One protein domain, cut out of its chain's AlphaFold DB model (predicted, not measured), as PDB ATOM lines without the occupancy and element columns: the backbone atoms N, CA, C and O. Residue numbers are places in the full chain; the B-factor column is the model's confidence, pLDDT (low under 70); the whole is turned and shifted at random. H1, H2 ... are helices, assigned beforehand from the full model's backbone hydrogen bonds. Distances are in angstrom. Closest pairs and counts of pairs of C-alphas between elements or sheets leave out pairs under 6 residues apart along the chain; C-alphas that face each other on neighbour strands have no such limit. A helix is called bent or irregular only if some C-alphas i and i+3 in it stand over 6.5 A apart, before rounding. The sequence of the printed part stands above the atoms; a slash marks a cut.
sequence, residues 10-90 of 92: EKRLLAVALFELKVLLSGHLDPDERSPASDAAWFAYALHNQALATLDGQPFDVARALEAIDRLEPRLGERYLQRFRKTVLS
ATOM      1  N   GLU A  10      99.358  93.974 151.510       92.94
ATOM      2  CA  GLU A  10      98.500  94.659 152.482       92.94
ATOM      3  C   GLU A  10      98.910  94.296 153.909       92.94
ATOM      4  O   GLU A  10      99.188  95.175 154.731       92.94
ATOM      5  N   LYS A  11      99.063  92.998 154.192       90.81
ATOM      6  CA  LYS A  11      99.545  92.525 155.493       90.81
ATOM      7  C   LYS A  11     100.949  93.046 155.801       90.81
ATOM      8  O   LYS A  11     101.228  93.452 156.930       90.81
ATOM      9  N   ARG A  12     101.834  93.076 154.801       93.44
ATOM     10  CA  ARG A  12     103.203  93.584 154.955       93.44
ATOM     11  C   ARG A  12     103.226  95.088 155.231       93.44
ATOM     12  O   ARG A  12     103.980  95.512 156.101       93.44
ATOM     13  N   LEU A  13     102.387  95.877 154.557       95.62
ATOM     14  CA  LEU A  13     102.227  97.312 154.814       95.62
ATOM     15  C   LEU A  13     101.824  97.567 156.272       95.62
ATOM     16  O   LEU A  13     102.458  98.373 156.953       95.62
ATOM     17  N   LEU A  14     100.810  96.850 156.764       95.56
ATOM     18  CA  LEU A  14     100.339  96.984 158.144       95.56
ATOM     19  C   LEU A  14     101.401  96.546 159.163       95.56
ATOM     20  O   LEU A  14     101.578  97.206 160.186       95.56
ATOM     21  N   ALA A  15     102.145  95.475 158.874       95.56
ATOM     22  CA  ALA A  15     103.244  95.023 159.723       95.56
ATOM     23  C   ALA A  15     104.383  96.055 159.801       95.56
ATOM     24  O   ALA A  15     104.848  96.353 160.902       95.56
ATOM     25  N   VAL A  16     104.791  96.651 158.670       96.69
ATOM     26  CA  VAL A  16     105.784  97.743 158.665       96.69
ATOM     27  C   VAL A  16     105.266  98.926 159.477       96.69
ATOM     28  O   VAL A  16     105.965  99.398 160.368       96.69
ATOM     29  N   ALA A  17     104.033  99.374 159.230       97.69
ATOM     30  CA  ALA A  17     103.456 100.508 159.947       97.69
ATOM     31  C   ALA A  17     103.434 100.281 161.469       97.69
ATOM     32  O   ALA A  17     103.800 101.170 162.233       97.69
ATOM     33  N   LEU A  18     103.061  99.080 161.920       97.06
ATOM     34  CA  LEU A  18     103.049  98.733 163.341       97.06
ATOM     35  C   LEU A  18     104.456  98.704 163.952       97.06
ATOM     36  O   LEU A  18     104.655  99.166 165.077       97.06
ATOM     37  N   PHE A  19     105.434  98.181 163.212       95.81
ATOM     38  CA  PHE A  19     106.829  98.183 163.641       95.81
ATOM     39  C   PHE A  19     107.375  99.614 163.773       95.81
ATOM     40  O   PHE A  19     107.978  99.947 164.794       95.81
ATOM     41  N   GLU A  20     107.099 100.479 162.796       97.50
ATOM     42  CA  GLU A  20     107.493 101.892 162.831       97.50
ATOM     43  C   GLU A  20     106.823 102.644 163.987       97.50
ATOM     44  O   GLU A  20     107.493 103.381 164.710       97.50
ATOM     45  N   LEU A  21     105.533 102.404 164.256       97.88
ATOM     46  CA  LEU A  21     104.853 102.969 165.429       97.88
ATOM     47  C   LEU A  21     105.561 102.586 166.732       97.88
ATOM     48  O   LEU A  21     105.760 103.444 167.590       97.88
ATOM     49  N   LYS A  22     106.008 101.331 166.871       96.38
ATOM     50  CA  LYS A  22     106.794 100.898 168.035       96.38
ATOM     51  C   LYS A  22     108.116 101.664 168.152       96.38
ATOM     52  O   LYS A  22     108.547 101.952 169.267       96.38
ATOM     53  N   VAL A  23     108.787 101.970 167.039       96.38
ATOM     54  CA  VAL A  23     110.044 102.741 167.042       96.38
ATOM     55  C   VAL A  23     109.778 104.192 167.436       96.38
ATOM     56  O   VAL A  23     110.396 104.692 168.378       96.38
ATOM     57  N   LEU A  24     108.823 104.842 166.772       98.12
ATOM     58  CA  LEU A  24     108.467 106.245 166.993       98.12
ATOM     59  C   LEU A  24     107.961 106.506 168.418       98.12
ATOM     60  O   LEU A  24     108.274 107.539 169.001       98.12
ATOM     61  N   LEU A  25     107.218 105.559 168.995       97.69
ATOM     62  CA  LEU A  25     106.650 105.673 170.340       97.69
ATOM     63  C   LEU A  25     107.565 105.128 171.446       97.69
ATOM     64  O   LEU A  25     107.177 105.139 172.611       97.69
ATOM     65  N   SER A  26     108.771 104.652 171.121       95.81
ATOM     66  CA  SER A  26     109.658 103.987 172.092       95.81
ATOM     67  C   SER A  26     110.001 104.838 173.321       95.81
ATOM     68  O   SER A  26     110.212 104.287 174.400       95.81
ATOM     69  N   GLY A  27     109.979 106.169 173.191       96.69
ATOM     70  CA  GLY A  27     110.168 107.110 174.299       96.69
ATOM     71  C   GLY A  27     109.020 107.168 175.317       96.69
ATOM     72  O   GLY A  27     109.198 107.779 176.361       96.69
ATOM     73  N   HIS A  28     107.877 106.533 175.042       96.81
ATOM     74  CA  HIS A  28     106.688 106.521 175.908       96.81
ATOM     75  C   HIS A  28     106.460 105.173 176.624       96.81
ATOM     76  O   HIS A  28     105.393 104.931 177.194       96.81
ATOM     77  N   LEU A  29     107.451 104.273 176.603       94.56
ATOM     78  CA  LEU A  29     107.401 102.962 177.271       94.56
ATOM     79  C   LEU A  29     107.735 103.035 178.771       94.56
ATOM     80  O   LEU A  29     108.311 102.106 179.336       94.56
ATOM     81  N   ASP A  30     107.365 104.134 179.422       94.25
ATOM     82  CA  ASP A  30     107.456 104.266 180.870       94.25
ATOM     83  C   ASP A  30     106.307 103.462 181.535       94.25
ATOM     84  O   ASP A  30     105.128 103.634 181.181       94.25
ATOM     85  N   PRO A  31     106.605 102.523 182.455       90.44
ATOM     86  CA  PRO A  31     105.588 101.789 183.206       90.44
ATOM     87  C   PRO A  31     104.674 102.684 184.055       90.44
ATOM     88  O   PRO A  31     103.499 102.334 184.231       90.44
ATOM     89  N   ASP A  32     105.190 103.815 184.538       93.06
ATOM     90  CA  ASP A  32     104.502 104.727 185.454       93.06
ATOM     91  C   ASP A  32     103.717 105.816 184.707       93.06
ATOM     92  O   ASP A  32     102.740 106.360 185.231       93.06
ATOM     93  N   GLU A  33     104.062 106.090 183.446       93.94
ATOM     94  CA  GLU A  33     103.298 107.006 182.604       93.94
ATOM     95  C   GLU A  33     101.926 106.401 182.247       93.94
ATOM     96  O   GLU A  33     101.805 105.257 181.794       93.94
ATOM     97  N   ARG A  34     100.863 107.187 182.438       93.62
ATOM     98  CA  ARG A  34      99.490 106.879 182.010       93.62
ATOM     99  C   ARG A  34      98.991 108.005 181.114       93.62
ATOM    100  O   ARG A  34      98.394 108.974 181.575       93.62
ATOM    101  N   SER A  35      99.285 107.883 179.826       96.00
ATOM    102  CA  SER A  35      98.872 108.819 178.783       96.00
ATOM    103  C   SER A  35      98.412 108.041 177.546       96.00
ATOM    104  O   SER A  35      98.877 106.918 177.334       96.00
ATOM    105  N   PRO A  36      97.561 108.620 176.680       95.50
ATOM    106  CA  PRO A  36      97.184 107.972 175.423       95.50
ATOM    107  C   PRO A  36      98.388 107.594 174.545       95.50
ATOM    108  O   PRO A  36      98.354 106.576 173.860       95.50
ATOM    109  N   ALA A  37      99.464 108.392 174.582       96.69
ATOM    110  CA  ALA A  37     100.698 108.104 173.854       96.69
ATOM    111  C   ALA A  37     101.439 106.892 174.445       96.69
ATOM    112  O   ALA A  37     101.849 106.009 173.694       96.69
ATOM    113  N   SER A  38     101.546 106.811 175.777       97.44
ATOM    114  CA  SER A  38     102.123 105.651 176.466       97.44
ATOM    115  C   SER A  38     101.310 104.383 176.219       97.44
ATOM    116  O   SER A  38     101.865 103.336 175.897       97.44
ATOM    117  N   ASP A  39      99.983 104.467 176.259       96.75
ATOM    118  CA  ASP A  39      99.116 103.323 175.984       96.75
ATOM    119  C   ASP A  39      99.240 102.834 174.533       96.75
ATOM    120  O   ASP A  39      99.345 101.628 174.298       96.75
ATOM    121  N   ALA A  40      99.331 103.748 173.562       96.69
ATOM    122  CA  ALA A  40      99.635 103.403 172.174       96.69
ATOM    123  C   ALA A  40     101.030 102.766 172.022       96.69
ATOM    124  O   ALA A  40     101.187 101.810 171.261       96.69
ATOM    125  N   ALA A  41     102.029 103.252 172.766       97.81
ATOM    126  CA  ALA A  41     103.381 102.699 172.763       97.81
ATOM    127  C   ALA A  41     103.391 101.248 173.256       97.81
ATOM    128  O   ALA A  41     103.918 100.364 172.579       97.81
ATOM    129  N   TRP A  42     102.752 100.987 174.399       97.56
ATOM    130  CA  TRP A  42     102.615  99.643 174.960       97.56
ATOM    131  C   TRP A  42     101.818  98.714 174.046       97.56
ATOM    132  O   TRP A  42     102.181  97.548 173.896       97.56
ATOM    133  N   PHE A  43     100.787  99.226 173.372       97.00
ATOM    134  CA  PHE A  43     100.028  98.469 172.380       97.00
ATOM    135  C   PHE A  43     100.893  98.066 171.174       97.00
ATOM    136  O   PHE A  43     100.928  96.893 170.798       97.00
ATOM    137  N   ALA A  44     101.650  99.005 170.595       97.44
ATOM    138  CA  ALA A  44     102.570  98.713 169.492       97.44
ATOM    139  C   ALA A  44     103.671  97.734 169.930       97.44
ATOM    140  O   ALA A  44     104.009  96.787 169.214       97.44
ATOM    141  N   TYR A  45     104.185  97.907 171.149       97.06
ATOM    142  CA  TYR A  45     105.151  97.002 171.754       97.06
ATOM    143  C   TYR A  45     104.574  95.605 172.019       97.06
ATOM    144  O   TYR A  45     105.285  94.622 171.862       97.06
ATOM    145  N   ALA A  46     103.301  95.438 172.360       96.94
ATOM    146  CA  ALA A  46     102.732  94.098 172.523       96.94
ATOM    147  C   ALA A  46     102.704  93.305 171.199       96.94
ATOM    148  O   ALA A  46     102.873  92.086 171.197       96.94
ATOM    149  N   LEU A  47     102.550  93.992 170.063       96.56
ATOM    150  CA  LEU A  47     102.358  93.357 168.755       96.56
ATOM    151  C   LEU A  47     103.616  93.299 167.874       96.56
ATOM    152  O   LEU A  47     103.614  92.591 166.864       96.56
ATOM    153  N   HIS A  48     104.702  93.993 168.238       95.00
ATOM    154  CA  HIS A  48     105.880  94.131 167.369       95.00
ATOM    155  C   HIS A  48     106.515  92.796 166.952       95.00
ATOM    156  O   HIS A  48     107.004  92.684 165.832       95.00
ATOM    157  N   ASN A  49     106.469  91.770 167.807       92.69
ATOM    158  CA  ASN A  49     107.010  90.448 167.476       92.69
ATOM    159  C   ASN A  49     106.245  89.780 166.326       92.69
ATOM    160  O   ASN A  49     106.854  89.136 165.479       92.69
ATOM    161  N   GLN A  50     104.921  89.954 166.263       94.69
ATOM    162  CA  GLN A  50     104.110  89.388 165.179       94.69
ATOM    163  C   GLN A  50     104.211  90.218 163.895       94.69
ATOM    164  O   GLN A  50     104.165  89.669 162.789       94.69
ATOM    165  N   ALA A  51     104.411  91.534 164.033       94.75
ATOM    166  CA  ALA A  51     104.789  92.381 162.910       94.75
ATOM    167  C   ALA A  51     106.116  91.906 162.301       94.75
ATOM    168  O   ALA A  51     106.158  91.613 161.111       94.75
ATOM    169  N   LEU A  52     107.162  91.734 163.116       94.44
ATOM    170  CA  LEU A  52     108.466  91.258 162.651       94.44
ATOM    171  C   LEU A  52     108.373  89.869 162.004       94.44
ATOM    172  O   LEU A  52     108.851  89.696 160.889       94.44
ATOM    173  N   ALA A  53     107.659  88.927 162.631       93.38
ATOM    174  CA  ALA A  53     107.407  87.609 162.049       93.38
ATOM    175  C   ALA A  53     106.799  87.711 160.639       93.38
ATOM    176  O   ALA A  53     107.270  87.060 159.712       93.38
ATOM    177  N   THR A  54     105.812  88.591 160.443       93.56
ATOM    178  CA  THR A  54     105.215  88.833 159.119       93.56
ATOM    179  C   THR A  54     106.225  89.385 158.112       93.56
ATOM    180  O   THR A  54     106.213  88.981 156.949       93.56
ATOM    181  N   LEU A  55     107.096  90.305 158.536       92.56
ATOM    182  CA  LEU A  55     108.128  90.895 157.675       92.56
ATOM    183  C   LEU A  55     109.203  89.878 157.274       92.56
ATOM    184  O   LEU A  55     109.688  89.934 156.143       92.56
ATOM    185  N   ASP A  56     109.496  88.927 158.159       92.81
ATOM    186  CA  ASP A  56     110.450  87.832 157.955       92.81
ATOM    187  C   ASP A  56     109.843  86.636 157.194       92.81
ATOM    188  O   ASP A  56     110.474  85.585 157.052       92.81
ATOM    189  N   GLY A  57     108.599  86.763 156.713       90.31
ATOM    190  CA  GLY A  57     107.885  85.695 156.010       90.31
ATOM    191  C   GLY A  57     107.478  84.523 156.909       90.31
ATOM    192  O   GLY A  57     107.121  83.460 156.405       90.31
ATOM    193  N   GLN A  58     107.527  84.702 158.231       91.12
ATOM    194  CA  GLN A  58     107.038  83.733 159.203       91.12
ATOM    195  C   GLN A  58     105.514  83.855 159.384       91.12
ATOM    196  O   GLN A  58     104.922  84.913 159.133       91.12
ATOM    197  N   PRO A  59     104.841  82.784 159.842       88.88
ATOM    198  CA  PRO A  59     103.423  82.839 160.172       88.88
ATOM    199  C   PRO A  59     103.125  83.879 161.261       88.88
ATOM    200  O   PRO A  59     103.860  83.996 162.240       88.88
ATOM    201  N   PHE A  60     102.010  84.602 161.111       90.75
ATOM    202  CA  PHE A  60     101.492  85.484 162.161       90.75
ATOM    203  C   PHE A  60     100.693  84.644 163.160       90.75
ATOM    204  O   PHE A  60      99.710  84.009 162.776       90.75
ATOM    205  N   ASP A  61     101.083  84.665 164.431       93.69
ATOM    206  CA  ASP A  61     100.401  83.947 165.504       93.69
ATOM    207  C   ASP A  61      99.388  84.866 166.203       93.69
ATOM    208  O   ASP A  61      99.725  85.691 167.059       93.69
ATOM    209  N   VAL A  62      98.118  84.720 165.813       93.75
ATOM    210  CA  VAL A  62      97.003  85.508 166.357       93.75
ATOM    211  C   VAL A  62      96.797  85.239 167.846       93.75
ATOM    212  O   VAL A  62      96.533  86.177 168.598       93.75
ATOM    213  N   ALA A  63      96.949  83.991 168.298       94.31
ATOM    214  CA  ALA A  63      96.769  83.649 169.706       94.31
ATOM    215  C   ALA A  63      97.822  84.356 170.567       94.31
ATOM    216  O   ALA A  63      97.471  85.024 171.540       94.31
ATOM    217  N   ARG A  64      99.094  84.318 170.149       95.12
ATOM    218  CA  ARG A  64     100.173  85.042 170.836       95.12
ATOM    219  C   ARG A  64     100.014  86.557 170.801       95.12
ATOM    220  O   ARG A  64     100.340  87.208 171.791       95.12
ATOM    221  N   ALA A  65      99.534  87.131 169.695       95.62
ATOM    222  CA  ALA A  65      99.212  88.560 169.639       95.62
ATOM    223  C   ALA A  65      98.149  88.938 170.682       95.62
ATOM    224  O   ALA A  65      98.329  89.905 171.419       95.62
ATOM    225  N   LEU A  66      97.064  88.164 170.763       96.06
ATOM    226  CA  LEU A  66      95.990  88.403 171.726       96.06
ATOM    227  C   LEU A  66      96.477  88.232 173.171       96.06
ATOM    228  O   LEU A  66      96.212  89.101 173.991       96.06
ATOM    229  N   GLU A  67      97.266  87.196 173.470       96.00
ATOM    230  CA  GLU A  67      97.875  87.014 174.797       96.00
ATOM    231  C   GLU A  67      98.784  88.184 175.200       96.00
ATOM    232  O   GLU A  67      98.814  88.579 176.366       96.00
ATOM    233  N   ALA A  68      99.554  88.736 174.257       96.44
ATOM    234  CA  ALA A  68     100.407  89.890 174.524       96.44
ATOM    235  C   ALA A  68      99.581  91.150 174.824       96.44
ATOM    236  O   ALA A  68      99.933  91.909 175.726       96.44
ATOM    237  N   ILE A  69      98.476  91.346 174.101       96.62
ATOM    238  CA  ILE A  69      97.527  92.444 174.317       96.62
ATOM    239  C   ILE A  69      96.774  92.290 175.642       96.62
ATOM    240  O   ILE A  69      96.615  93.277 176.357       96.62
ATOM    241  N   ASP A  70      96.384  91.073 176.020       95.75
ATOM    242  CA  ASP A  70      95.668  90.807 177.274       95.75
ATOM    243  C   ASP A  70      96.491  91.228 178.509       95.75
ATOM    244  O   ASP A  70      95.944  91.713 179.497       95.75
ATOM    245  N   ARG A  71      97.829  91.173 178.437       95.88
ATOM    246  CA  ARG A  71      98.719  91.665 179.512       95.88
ATOM    247  C   ARG A  71      98.624  93.176 179.749       95.88
ATOM    248  O   ARG A  71      99.113  93.657 180.769       95.88
ATOM    249  N   LEU A  72      98.015  93.926 178.831       96.31
ATOM    250  CA  LEU A  72      97.791  95.364 178.961       96.31
ATOM    251  C   LEU A  72      96.491  95.704 179.707       96.31
ATOM    252  O   LEU A  72      96.160  96.884 179.816       96.31
ATOM    253  N   GLU A  73      95.765  94.722 180.251       96.38
ATOM    254  CA  GLU A  73      94.509  94.944 180.988       96.38
ATOM    255  C   GLU A  73      94.622  96.012 182.084       96.38
ATOM    256  O   GLU A  73      93.780  96.912 182.097       96.38
ATOM    257  N   PRO A  74      95.670  96.038 182.934       94.19
ATOM    258  CA  PRO A  74      95.784  97.060 183.976       94.19
ATOM    259  C   PRO A  74      95.947  98.489 183.435       94.19
ATOM    260  O   PRO A  74      95.850  99.451 184.197       94.19
ATOM    261  N   ARG A  75      96.251  98.637 182.139       93.81
ATOM    262  CA  ARG A  75      96.431  99.924 181.456       93.81
ATOM    263  C   ARG A  75      95.196 100.315 180.647       93.81
ATOM    264  O   ARG A  75      94.706 101.426 180.787       93.81
ATOM    265  N   LEU A  76      94.692  99.395 179.826       94.50
ATOM    266  CA  LEU A  76      93.628  99.659 178.847       94.50
ATOM    267  C   LEU A  76      92.224  99.309 179.364       94.50
ATOM    268  O   LEU A  76      91.222  99.774 178.820       94.50
ATOM    269  N   GLY A  77      92.151  98.494 180.417       95.81
ATOM    270  CA  GLY A  77      90.919  97.987 181.003       95.81
ATOM    271  C   GLY A  77      90.326  96.795 180.246       95.81
ATOM    272  O   GLY A  77      90.347  96.714 179.017       95.81
ATOM    273  N   GLU A  78      89.708  95.887 181.000       95.50
ATOM    274  CA  GLU A  78      89.118  94.640 180.496       95.50
ATOM    275  C   GLU A  78      88.123  94.862 179.343       95.50
ATOM    276  O   GLU A  78      88.171  94.172 178.325       95.50
ATOM    277  N   ARG A  79      87.245  95.872 179.446       93.75
ATOM    278  CA  ARG A  79      86.228  96.157 178.414       93.75
ATOM    279  C   ARG A  79      86.842  96.489 177.055       93.75
ATOM    280  O   ARG A  79      86.283  96.110 176.025       93.75
ATOM    281  N   TYR A  80      87.960  97.214 177.049       94.19
ATOM    282  CA  TYR A  80      88.664  97.560 175.818       94.19
ATOM    283  C   TYR A  80      89.226  96.299 175.156       94.19
ATOM    284  O   TYR A  80      88.999  96.068 173.968       94.19
ATOM    285  N   LEU A  81      89.885  95.445 175.942       95.12
ATOM    286  CA  LEU A  81      90.497  94.209 175.461       95.12
ATOM    287  C   LEU A  81      89.465  93.189 174.983       95.12
ATOM    288  O   LEU A  81      89.615  92.631 173.899       95.12
ATOM    289  N   GLN A  82      88.370  93.001 175.725       94.00
ATOM    290  CA  GLN A  82      87.273  92.128 175.301       94.00
ATOM    291  C   GLN A  82      86.682  92.584 173.965       94.00
ATOM    292  O   GLN A  82      86.431  91.756 173.087       94.00
ATOM    293  N   ARG A  83      86.487  93.898 173.778       94.50
ATOM    294  CA  ARG A  83      86.030  94.450 172.497       94.50
ATOM    295  C   ARG A  83      87.040  94.169 171.388       94.50
ATOM    296  O   ARG A  83      86.636  93.682 170.338       94.50
ATOM    297  N   PHE A  84      88.323  94.446 171.624       94.00
ATOM    298  CA  PHE A  84      89.389  94.203 170.652       94.00
ATOM    299  C   PHE A  84      89.435  92.731 170.225       94.00
ATOM    300  O   PHE A  84      89.323  92.423 169.041       94.00
ATOM    301  N   ARG A  85      89.497  91.815 171.195       94.12
ATOM    302  CA  ARG A  85      89.510  90.368 170.965       94.12
ATOM    303  C   ARG A  85      88.276  89.903 170.205       94.12
ATOM    304  O   ARG A  85      88.403  89.147 169.248       94.12
ATOM    305  N   LYS A  86      87.088  90.375 170.595       94.25
ATOM    306  CA  LYS A  86      85.842  90.049 169.896       94.25
ATOM    307  C   LYS A  86      85.886  90.495 168.438       94.25
ATOM    308  O   LYS A  86      85.485  89.718 167.590       94.25
ATOM    309  N   THR A  87      86.370  91.703 168.151       94.00
ATOM    310  CA  THR A  87      86.484  92.215 166.776       94.00
ATOM    311  C   THR A  87      87.494  91.431 165.939       94.00
ATOM    312  O   THR A  87      87.250  91.213 164.761       94.00
ATOM    313  N   VAL A  88      88.607  90.985 166.529       91.94
ATOM    314  CA  VAL A  88      89.609  90.167 165.823       91.94
ATOM    315  C   VAL A  88      89.097  88.749 165.542       91.94
ATOM    316  O   VAL A  88      89.407  88.190 164.497       91.94
ATOM    317  N   LEU A  89      88.341  88.160 166.474       92.12
ATOM    318  CA  LEU A  89      87.854  86.776 166.375       92.12
ATOM    319  C   LEU A  89      86.474  86.643 165.724       92.12
ATOM    320  O   LEU A  89      86.060  85.527 165.418       92.12
ATOM    321  N   SER A  90      85.733  87.736 165.556       86.38
ATOM    322  CA  SER A  90      84.488  87.703 164.799       86.38
ATOM    323  C   SER A  90      84.819  87.511 163.326       86.38
ATOM    324  O   SER A  90      85.417  88.399 162.718       86.38
TER     325      SER A  90
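What this domain is: This is residues 10 to 90 of the 92 residues of the protein "Putative integron gene cassette protein" of uncultured bacterium (UniProt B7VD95). What shape do these atoms make? The helices fold back and forth in a slightly flattened body: H1 crosses H2 at a steep angle, H2 and H3 form a helical hairpin, and H5 turns back along H3 with few contacts, short H4 sitting at the bend before it. H2, the longest, is nearest the middle, and H1 and H5 are at opposite sides. What is it made of? The 81 printed residues have five named helices, H1 to H5 in order along the chain, and no named strand; the class is all helix. How is it spread? It is compact, with a radius of gyration of the C-alphas of 12.6 A and spans of 35 by 30 by 17 A.

Where its parts are: Where does the first helix begin? H1 is residues 10 to 24, from C-alpha 10 at (98.500, 94.659, 152.482), 21.1 A long. Where is the longest helix? H2 is residues 36 to 55, starting with C-alpha 36 at (97.184, 107.972, 175.423), 27.0 A long. It is irregular, with C-alphas 46 and 49 7.6 A apart, and has a kink of 48 degrees near residue 49. What follows it? H3 is residues 62 to 70, 12.2 A; H4 is residues 73 to 76, 5.3 A; and H5 is residues 78 to 89, 16.2 A, ending with C-alpha 89 at (87.854, 86.776, 166.375).

How they stand to each other: How does H1 stand to H2? They touch, closest at the C-alphas of Ala 15 and Ala 51, 4.4 A apart, and run opposite ways at a steep tilt of 46 degrees. How does H3 stand to H2? This hairpin touches through residues 43 to 50 of H2, closest at the C-alphas of Ala 46 and Ala 68, 5.2 A, at a shallow tilt of 19 degrees, opposite ways. Where are H4 and H5? H4 is close to H2 but not clearly touching, its closest C-alphas those of Asp 39 and Arg 75 at 7.0 A. H5 only just touches H3, with 3 pairs of C-alphas within 8 A, through residues 81 to 85 of H5, the closest being those of Asp 70 and Leu 81 at 6.4 A; their lines stand at a shallow tilt of 10 degrees, opposite ways. H5 is apart from H1 and H2. What do the backbones show? Each O i to N i+4 pair is within hydrogen-bond range in H1, H3 and H5, and 14 of 16 are in H2; H4 is too short for such a pair.

The domain as a whole: How far does it reach? The C-alphas farthest apart, those of Asp 32 and Gly 57, are 35.2 A apart. Which links are long? The link from H1 to H2, 11 residues, is long; H2 to H3 is short, and H3 to H4 and H4 to H5 are tight. Is it continuous and confident? The printed part has no cut, its mean pLDDT is 94.8, and no printed residue is under 70.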